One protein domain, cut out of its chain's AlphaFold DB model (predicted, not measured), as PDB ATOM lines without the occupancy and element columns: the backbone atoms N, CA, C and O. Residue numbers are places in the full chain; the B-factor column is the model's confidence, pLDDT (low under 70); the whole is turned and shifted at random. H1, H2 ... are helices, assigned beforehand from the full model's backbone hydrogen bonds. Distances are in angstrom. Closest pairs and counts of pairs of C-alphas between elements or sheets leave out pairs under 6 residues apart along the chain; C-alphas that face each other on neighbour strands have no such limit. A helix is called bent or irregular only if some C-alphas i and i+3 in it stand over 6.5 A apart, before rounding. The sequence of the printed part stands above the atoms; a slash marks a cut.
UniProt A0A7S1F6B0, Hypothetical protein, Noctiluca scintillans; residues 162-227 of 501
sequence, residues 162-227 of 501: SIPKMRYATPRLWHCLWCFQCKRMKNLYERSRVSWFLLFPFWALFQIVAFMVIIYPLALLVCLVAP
ATOM      1  N   SER A 162     299.635 306.918 237.433       74.31
ATOM      2  CA  SER A 162     300.191 305.559 237.519       74.31
ATOM      3  C   SER A 162     301.535 305.474 236.783       74.31
ATOM      4  O   SER A 162     301.730 306.227 235.825       74.31
ATOM      5  N   ILE A 163     302.397 304.502 237.111       74.38
ATOM      6  CA  ILE A 163     303.725 304.327 236.478       74.38
ATOM      7  C   ILE A 163     303.671 304.362 234.937       74.38
ATOM      8  O   ILE A 163     304.445 305.122 234.348       74.38
ATOM      9  N   PRO A 164     302.755 303.641 234.251       70.69
ATOM     10  CA  PRO A 164     302.708 303.671 232.789       70.69
ATOM     11  C   PRO A 164     302.443 305.073 232.237       70.69
ATOM     12  O   PRO A 164     303.107 305.507 231.307       70.69
ATOM     13  N   LYS A 165     301.521 305.820 232.857       72.06
ATOM     14  CA  LYS A 165     301.181 307.197 232.464       72.06
ATOM     15  C   LYS A 165     302.305 308.185 232.780       72.06
ATOM     16  O   LYS A 165     302.490 309.146 232.041       72.06
ATOM     17  N   MET A 166     303.076 307.935 233.838       71.38
ATOM     18  CA  MET A 166     304.218 308.769 234.216       71.38
ATOM     19  C   MET A 166     305.338 308.716 233.175       71.38
ATOM     20  O   MET A 166     305.912 309.753 232.854       71.38
ATOM     21  N   ARG A 167     305.598 307.542 232.582       73.94
ATOM     22  CA  ARG A 167     306.565 307.412 231.479       73.94
ATOM     23  C   ARG A 167     306.265 308.384 230.334       73.94
ATOM     24  O   ARG A 167     307.191 308.956 229.770       73.94
ATOM     25  N   TYR A 168     304.986 308.588 230.022       75.50
ATOM     26  CA  TYR A 168     304.556 309.521 228.979       75.50
ATOM     27  C   TYR A 168     304.521 310.978 229.461       75.50
ATOM     28  O   TYR A 168     304.862 311.876 228.701       75.50
ATOM     29  N   ALA A 169     304.136 311.225 230.716       73.12
ATOM     30  CA  ALA A 169     304.000 312.578 231.259       73.12
ATOM     31  C   ALA A 169     305.344 313.246 231.605       73.12
ATOM     32  O   ALA A 169     305.480 314.460 231.477       73.12
ATOM     33  N   THR A 170     306.337 312.471 232.049       74.00
ATOM     34  CA  THR A 170     307.655 312.969 232.478       74.00
ATOM     35  C   THR A 170     308.785 312.159 231.831       74.00
ATOM     36  O   THR A 170     309.515 311.442 232.525       74.00
ATOM     37  N   PRO A 171     308.974 312.261 230.501       77.44
ATOM     38  CA  PRO A 171     309.960 311.456 229.783       77.44
ATOM     39  C   PRO A 171     311.395 311.765 230.224       77.44
ATOM     40  O   PRO A 171     312.216 310.859 230.292       77.44
ATOM     41  N   ARG A 172     311.702 313.016 230.603       78.06
ATOM     42  CA  ARG A 172     313.040 313.415 231.079       78.06
ATOM     43  C   ARG A 172     313.436 312.717 232.383       78.06
ATOM     44  O   ARG A 172     314.537 312.183 232.471       78.06
ATOM     45  N   LEU A 173     312.524 312.667 233.360       71.62
ATOM     46  CA  LEU A 173     312.727 311.927 234.611       71.62
ATOM     47  C   LEU A 173     312.931 310.436 234.317       71.62
ATOM     48  O   LEU A 173     313.836 309.812 234.856       71.62
ATOM     49  N   TRP A 174     312.116 309.878 233.418       76.75
ATOM     50  CA  TRP A 174     312.190 308.466 233.055       76.75
ATOM     51  C   TRP A 174     313.480 308.106 232.309       76.75
ATOM     52  O   TRP A 174     314.068 307.063 232.572       76.75
ATOM     53  N   HIS A 175     313.959 308.975 231.418       78.31
ATOM     54  CA  HIS A 175     315.252 308.810 230.761       78.31
ATOM     55  C   HIS A 175     316.406 308.904 231.755       78.31
ATOM     56  O   HIS A 175     317.299 308.068 231.703       78.31
ATOM     57  N   CYS A 176     316.363 309.848 232.699       73.06
ATOM     58  CA  CYS A 176     317.355 309.937 233.770       73.06
ATOM     59  C   CYS A 176     317.381 308.645 234.606       73.06
ATOM     60  O   CYS A 176     318.429 308.015 234.734       73.06
ATOM     61  N   LEU A 177     316.214 308.180 235.067       71.75
ATOM     62  CA  LEU A 177     316.056 306.898 235.764       71.75
ATOM     63  C   LEU A 177     316.626 305.727 234.957       71.75
ATOM     64  O   LEU A 177     317.308 304.873 235.511       71.75
ATOM     65  N   TRP A 178     316.375 305.692 233.650       73.00
ATOM     66  CA  TRP A 178     316.869 304.637 232.772       73.00
ATOM     67  C   TRP A 178     318.386 304.688 232.567       73.00
ATOM     68  O   TRP A 178     319.020 303.640 232.504       73.00
ATOM     69  N   CYS A 179     318.980 305.883 232.489       69.94
ATOM     70  CA  CYS A 179     320.431 306.050 232.402       69.94
ATOM     71  C   CYS A 179     321.135 305.531 233.663       69.94
ATOM     72  O   CYS A 179     322.195 304.918 233.561       69.94
ATOM     73  N   PHE A 180     320.529 305.735 234.837       66.62
ATOM     74  CA  PHE A 180     321.074 305.245 236.104       66.62
ATOM     75  C   PHE A 180     320.762 303.765 236.362       66.62
ATOM     76  O   PHE A 180     321.580 303.075 236.966       66.62
ATOM     77  N   GLN A 181     319.645 303.233 235.852       65.38
ATOM     78  CA  GLN A 181     319.325 301.807 235.930       65.38
ATOM     79  C   GLN A 181     320.181 300.994 234.950       65.38
ATOM     80  O   GLN A 181     319.802 300.745 233.802       65.38
ATOM     81  N   CYS A 182     321.331 300.495 235.408       58.19
ATOM     82  CA  CYS A 182     322.143 299.603 234.586       58.19
ATOM     83  C   CYS A 182     321.477 298.216 234.489       58.19
ATOM     84  O   CYS A 182     321.796 297.304 235.248       58.19
ATOM     85  N   LYS A 183     320.603 298.010 233.494       63.78
ATOM     86  CA  LYS A 183     319.999 296.701 233.140       63.78
ATOM     87  C   LYS A 183     321.011 295.588 232.807       63.78
ATOM     88  O   LYS A 183     320.633 294.443 232.579       63.78
ATOM     89  N   ARG A 184     322.303 295.919 232.789       66.25
ATOM     90  CA  ARG A 184     323.427 295.080 232.365       66.25
ATOM     91  C   ARG A 184     323.647 293.828 233.226       66.25
ATOM     92  O   ARG A 184     324.285 292.895 232.750       66.25
ATOM     93  N   MET A 185     323.112 293.777 234.450       74.06
ATOM     94  CA  MET A 185     323.373 292.666 235.376       74.06
ATOM     95  C   MET A 185     322.635 291.368 235.027       74.06
ATOM     96  O   MET A 185     323.135 290.299 235.366       74.06
ATOM     97  N   LYS A 186     321.501 291.415 234.313       79.94
ATOM     98  CA  LYS A 186     320.795 290.184 233.909       79.94
ATOM     99  C   LYS A 186     321.631 289.360 232.921       79.94
ATOM    100  O   LYS A 186     321.873 288.182 233.154       79.94
ATOM    101  N   ASN A 187     322.181 290.013 231.900       83.38
ATOM    102  CA  ASN A 187     323.036 289.366 230.898       83.38
ATOM    103  C   ASN A 187     324.329 288.810 231.521       83.38
ATOM    104  O   ASN A 187     324.876 287.815 231.053       83.38
ATOM    105  N   LEU A 188     324.833 289.449 232.584       83.06
ATOM    106  CA  LEU A 188     326.003 288.961 233.308       83.06
ATOM    107  C   LEU A 188     325.691 287.682 234.099       83.06
ATOM    108  O   LEU A 188     326.527 286.785 234.116       83.06
ATOM    109  N   TYR A 189     324.499 287.573 234.697       86.12
ATOM    110  CA  TYR A 189     324.057 286.360 235.398       86.12
ATOM    111  C   TYR A 189     323.980 285.152 234.459       86.12
ATOM    112  O   TYR A 189     324.450 284.068 234.802       86.12
ATOM    113  N   GLU A 190     323.429 285.363 233.261       88.50
ATOM    114  CA  GLU A 190     323.317 284.335 232.220       88.50
ATOM    115  C   GLU A 190     324.695 283.902 231.689       88.50
ATOM    116  O   GLU A 190     324.889 282.734 231.367       88.50
ATOM    117  N   ARG A 191     325.680 284.813 231.660       91.81
ATOM    118  CA  ARG A 191     327.039 284.531 231.170       91.81
ATOM    119  C   ARG A 191     327.976 283.933 232.224       91.81
ATOM    120  O   ARG A 191     328.781 283.068 231.900       91.81
ATOM    121  N   SER A 192     327.943 284.435 233.457       92.56
ATOM    122  CA  SER A 192     328.827 284.012 234.550       92.56
ATOM    123  C   SER A 192     328.204 284.327 235.908       92.56
ATOM    124  O   SER A 192     328.209 285.470 236.374       92.56
ATOM    125  N   ARG A 193     327.728 283.283 236.597       92.00
ATOM    126  CA  ARG A 193     327.166 283.410 237.951       92.00
ATOM    127  C   ARG A 193     328.191 283.936 238.954       92.00
ATOM    128  O   ARG A 193     327.847 284.765 239.785       92.00
ATOM    129  N   VAL A 194     329.449 283.501 238.856       92.31
ATOM    130  CA  VAL A 194     330.517 283.912 239.785       92.31
ATOM    131  C   VAL A 194     330.808 285.407 239.649       92.31
ATOM    132  O   VAL A 194     330.811 286.129 240.643       92.31
ATOM    133  N   SER A 195     330.976 285.897 238.417       89.19
ATOM    134  CA  SER A 195     331.182 287.329 238.167       89.19
ATOM    135  C   SER A 195     329.971 288.155 238.600       89.19
ATOM    136  O   SER A 195     330.139 289.263 239.104       89.19
ATOM    137  N   TRP A 196     328.759 287.613 238.445       92.06
ATOM    138  CA  TRP A 196     327.544 288.254 238.936       92.06
ATOM    139  C   TRP A 196     327.544 288.391 240.459       92.06
ATOM    140  O   TRP A 196     327.357 289.500 240.945       92.06
ATOM    141  N   PHE A 197     327.822 287.319 241.211       92.50
ATOM    142  CA  PHE A 197     327.860 287.376 242.677       92.50
ATOM    143  C   PHE A 197     328.921 288.348 243.207       92.50
ATOM    144  O   PHE A 197     328.655 289.052 244.177       92.50
ATOM    145  N   LEU A 198     330.084 288.440 242.553       92.00
ATOM    146  CA  LEU A 198     331.138 289.385 242.941       92.00
ATOM    147  C   LEU A 198     330.774 290.846 242.640       92.00
ATOM    148  O   LEU A 198     331.055 291.725 243.449       92.00
ATOM    149  N   LEU A 199     330.149 291.126 241.492       90.00
ATOM    150  CA  LEU A 199     329.847 292.497 241.052       90.00
ATOM    151  C   LEU A 199     328.494 293.024 241.552       90.00
ATOM    152  O   LEU A 199     328.304 294.238 241.639       90.00
ATOM    153  N   PHE A 200     327.553 292.139 241.887       90.31
ATOM    154  CA  PHE A 200     326.225 292.499 242.381       90.31
ATOM    155  C   PHE A 200     326.230 293.405 243.620       90.31
ATOM    156  O   PHE A 200     325.512 294.404 243.572       90.31
ATOM    157  N   PRO A 201     327.011 293.159 244.692       90.50
ATOM    158  CA  PRO A 201     326.985 294.026 245.872       90.50
ATOM    159  C   PRO A 201     327.471 295.447 245.563       90.50
ATOM    160  O   PRO A 201     326.823 296.412 245.961       90.50
ATOM    161  N   PHE A 202     328.551 295.594 244.787       90.81
ATOM    162  CA  PHE A 202     329.053 296.906 244.363       90.81
ATOM    163  C   PHE A 202     328.047 297.637 243.475       90.81
ATOM    164  O   PHE A 202     327.803 298.831 243.650       90.81
ATOM    165  N   TRP A 203     327.422 296.912 242.545       89.81
ATOM    166  CA  TRP A 203     326.369 297.463 241.703       89.81
ATOM    167  C   TRP A 203     325.152 297.898 242.527       89.81
ATOM    168  O   TRP A 203     324.661 299.008 242.340       89.81
ATOM    169  N   ALA A 204     324.685 297.066 243.461       89.19
ATOM    170  CA  ALA A 204     323.550 297.372 244.326       89.19
ATOM    171  C   ALA A 204     323.831 298.594 245.211       89.19
ATOM    172  O   ALA A 204     322.993 299.490 245.287       89.19
ATOM    173  N   LEU A 205     325.027 298.679 245.806       90.38
ATOM    174  CA  LEU A 205     325.455 299.842 246.587       90.38
ATOM    175  C   LEU A 205     325.451 301.116 245.735       90.38
ATOM    176  O   LEU A 205     324.883 302.128 246.144       90.38
ATOM    177  N   PHE A 206     326.010 301.060 244.522       90.81
ATOM    178  CA  PHE A 206     325.991 302.190 243.595       90.81
ATOM    179  C   PHE A 206     324.559 302.623 243.245       90.81
ATOM    180  O   PHE A 206     324.261 303.816 243.246       90.81
ATOM    181  N   GLN A 207     323.649 301.674 242.999       89.50
ATOM    182  CA  GLN A 207     322.236 301.975 242.736       89.50
ATOM    183  C   GLN A 207     321.539 302.608 243.948       89.50
ATOM    184  O   GLN A 207     320.758 303.541 243.774       89.50
ATOM    185  N   ILE A 208     321.834 302.148 245.167       90.81
ATOM    186  CA  ILE A 208     321.292 302.720 246.410       90.81
ATOM    187  C   ILE A 208     321.765 304.168 246.590       90.81
ATOM    188  O   ILE A 208     320.950 305.051 246.861       90.81
ATOM    189  N   VAL A 209     323.057 304.438 246.389       91.31
ATOM    190  CA  VAL A 209     323.613 305.796 246.500       91.31
ATOM    191  C   VAL A 209     323.054 306.709 245.408       91.31
ATOM    192  O   VAL A 209     322.595 307.812 245.703       91.31
ATOM    193  N   ALA A 210     323.009 306.243 244.156       90.19
ATOM    194  CA  ALA A 210     322.397 306.993 243.059       90.19
ATOM    195  C   ALA A 210     320.912 307.285 243.330       90.19
ATOM    196  O   ALA A 210     320.422 308.377 243.028       90.19
ATOM    197  N   PHE A 211     320.195 306.344 243.950       90.75
ATOM    198  CA  PHE A 211     318.818 306.551 244.375       90.75
ATOM    199  C   PHE A 211     318.693 307.676 245.411       90.75
ATOM    200  O   PHE A 211     317.904 308.602 245.212       90.75
ATOM    201  N   MET A 212     319.496 307.609 246.475       90.69
ATOM    202  CA  MET A 212     319.501 308.572 247.581       90.69
ATOM    203  C   MET A 212     319.857 309.993 247.130       90.69
ATOM    204  O   MET A 212     319.189 310.948 247.514       90.69
ATOM    205  N   VAL A 213     320.911 310.126 246.320       90.81
ATOM    206  CA  VAL A 213     321.544 311.419 246.015       90.81
ATOM    207  C   VAL A 213     320.978 312.065 244.752       90.81
ATOM    208  O   VAL A 213     320.933 313.287 244.656       90.81
ATOM    209  N   ILE A 214     320.541 311.271 243.771       89.88
ATOM    210  CA  ILE A 214     320.162 311.786 242.446       89.88
ATOM    211  C   ILE A 214     318.673 311.581 242.193       89.88
ATOM    212  O   ILE A 214     317.939 312.540 241.955       89.88
ATOM    213  N   ILE A 215     318.200 310.336 242.255       88.94
ATOM    214  CA  ILE A 215     316.831 310.000 241.841       88.94
ATOM    215  C   ILE A 215     315.801 310.641 242.769       88.94
ATOM    216  O   ILE A 215     314.838 311.247 242.292       88.94
ATOM    217  N   TYR A 216     315.988 310.502 244.082       91.69
ATOM    218  CA  TYR A 216     315.032 311.008 245.053       91.69
ATOM    219  C   TYR A 216     314.918 312.542 245.028       91.69
ATOM    220  O   TYR A 216     313.793 313.030 244.883       91.69
ATOM    221  N   PRO A 217     316.017 313.326 245.063       92.25
ATOM    222  CA  PRO A 217     315.923 314.784 244.975       92.25
ATOM    223  C   PRO A 217     315.306 315.267 243.661       92.25
ATOM    224  O   PRO A 217     314.479 316.175 243.672       92.25
ATOM    225  N   LEU A 218     315.622 314.630 242.526       89.38
ATOM    226  CA  LEU A 218     314.990 314.963 241.245       89.38
ATOM    227  C   LEU A 218     313.480 314.696 241.263       89.38
ATOM    228  O   LEU A 218     312.700 315.524 240.790       89.38
ATOM    229  N   ALA A 219     313.046 313.565 241.825       88.44
ATOM    230  CA  ALA A 219     311.625 313.263 241.974       88.44
ATOM    231  C   ALA A 219     310.923 314.257 242.915       88.44
ATOM    232  O   ALA A 219     309.796 314.670 242.632       88.44
ATOM    233  N   LEU A 220     311.601 314.681 243.986       90.12
ATOM    234  CA  LEU A 220     311.107 315.695 244.911       90.12
ATOM    235  C   LEU A 220     310.934 317.055 244.219       90.12
ATOM    236  O   LEU A 220     309.879 317.667 244.354       90.12
ATOM    237  N   LEU A 221     311.902 317.490 243.405       90.81
ATOM    238  CA  LEU A 221     311.798 318.729 242.620       90.81
ATOM    239  C   LEU A 221     310.600 318.708 241.661       90.81
ATOM    240  O   LEU A 221     309.853 319.681 241.574       90.81
ATOM    241  N   VAL A 222     310.359 317.585 240.977       88.19
ATOM    242  CA  VAL A 222     309.167 317.432 240.123       88.19
ATOM    243  C   VAL A 222     307.882 317.445 240.960       88.19
ATOM    244  O   VAL A 222     306.870 318.003 240.528       88.19
ATOM    245  N   CYS A 223     307.912 316.876 242.168       88.12
ATOM    246  CA  CYS A 223     306.784 316.909 243.097       88.12
ATOM    247  C   CYS A 223     306.441 318.334 243.556       88.12
ATOM    248  O   CYS A 223     305.262 318.631 243.714       88.12
ATOM    249  N   LEU A 224     307.419 319.233 243.704       89.56
ATOM    250  CA  LEU A 224     307.151 320.639 244.040       89.56
ATOM    251  C   LEU A 224     306.365 321.364 242.935       89.56
ATOM    252  O   LEU A 224     305.519 322.200 243.230       89.56
ATOM    253  N   VAL A 225     306.596 321.013 241.665       89.56
ATOM    254  CA  VAL A 225     305.882 321.605 240.519       89.56
ATOM    255  C   VAL A 225     304.507 320.963 240.308       89.56
ATOM    256  O   VAL A 225     303.549 321.633 239.925       89.56
ATOM    257  N   ALA A 226     304.392 319.651 240.531       87.56
ATOM    258  CA  ALA A 226     303.170 318.889 240.279       87.56
ATOM    259  C   ALA A 226     302.828 317.929 241.439       87.56
ATOM    260  O   ALA A 226     302.835 316.703 241.246       87.56
ATOM    261  N   PRO A 227     302.459 318.457 242.624       87.19
ATOM    262  CA  PRO A 227     302.340 317.670 243.855       87.19
ATOM    263  C   PRO A 227     301.260 316.592 243.765       87.19
ATOM    264  O   PRO A 227     301.491 315.438 244.105       87.19
TER     265      PRO A 227
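This is residues 162 to 227 of the 501 residues of the protein "Hypothetical protein" of Noctiluca scintillans (UniProt A0A7S1F6B0). One long helix, H4, makes the longest axis, and H2 and H3 run the opposite way along one side of it as a broken row: H2 packs on residues 207 to 219 of H4, then comes a link without a named element, then H3 packs on residues 195 to 200, where it forms a helical hairpin with H4. The short helix H1 stands at the far end of this row, turned away from H2 and apart from H4. The printed part has 66 residues with four named helices, in the order H1, H2, H3, H4, and no named strand; the class is all helix. The whole is loose, with a radius of gyration of the C-alphas of 14.8 A, and only just elongated, with spans of 45 by 23 by 16 A.

H1, residues 163 to 169, and H2, residues 171 to 180, are close but not clearly touching; their closest C-alphas, those of Arg 167 and Trp 174, are 5.9 A apart. They run opposite ways at a steep tilt of 59 degrees. H2 touches H4, residues 193 to 225, and H4 touches H2 with residues 207 to 219 alone; the closest C-alphas, those of Leu 177 and Ile 215, are 6.9 A apart. H2 and H4 run opposite ways at a shallow tilt of 27 degrees. H3, residues 185 to 191, is apart from H2 and from H1. H3 and H4 form a helical hairpin and run opposite ways at a shallow tilt of 18 degrees. H4 touches H3 with residues 195 to 200 alone, and the closest C-alphas, those of Tyr 189 and Trp 196, are 5.3 A apart. H1 is apart from H4. Every O i to N i+4 pair is within hydrogen-bond range in H2 and H3, against 2 of 3 in H1 and 24 of 29 in H4.

H1 begins at C-alpha 163 at (303.725, 304.327, 236.478) and has 7 residues. H2 has 10 residues and measures 14.2 A from first to last C-alpha. H3 has 7 residues and measures 9.9 A. H4 has 33 residues and measures 43.8 A, from C-alpha 193 at (327.166, 283.410, 237.951) to C-alpha 225 at (305.882, 321.605, 240.519). It has a kink of 39 degrees near residue 200 and is only just irregular: C-alphas 198 and 201 are 6.9 A apart, and its line is a rough one.

The two C-alphas farthest apart, those of Val 194 and Val 225, are 45.0 A apart, while the first and last printed C-alphas, those of Ser 162 and Pro 227, are 13.8 A apart. The printed part has no cut. The links H1 to H2, H2 to H3 and H3 to H4 are tight, and no link is long. The mean pLDDT of the printed part is 83.1; residues 179 to 184, of which 179 and 180 belong to H2, are under 70.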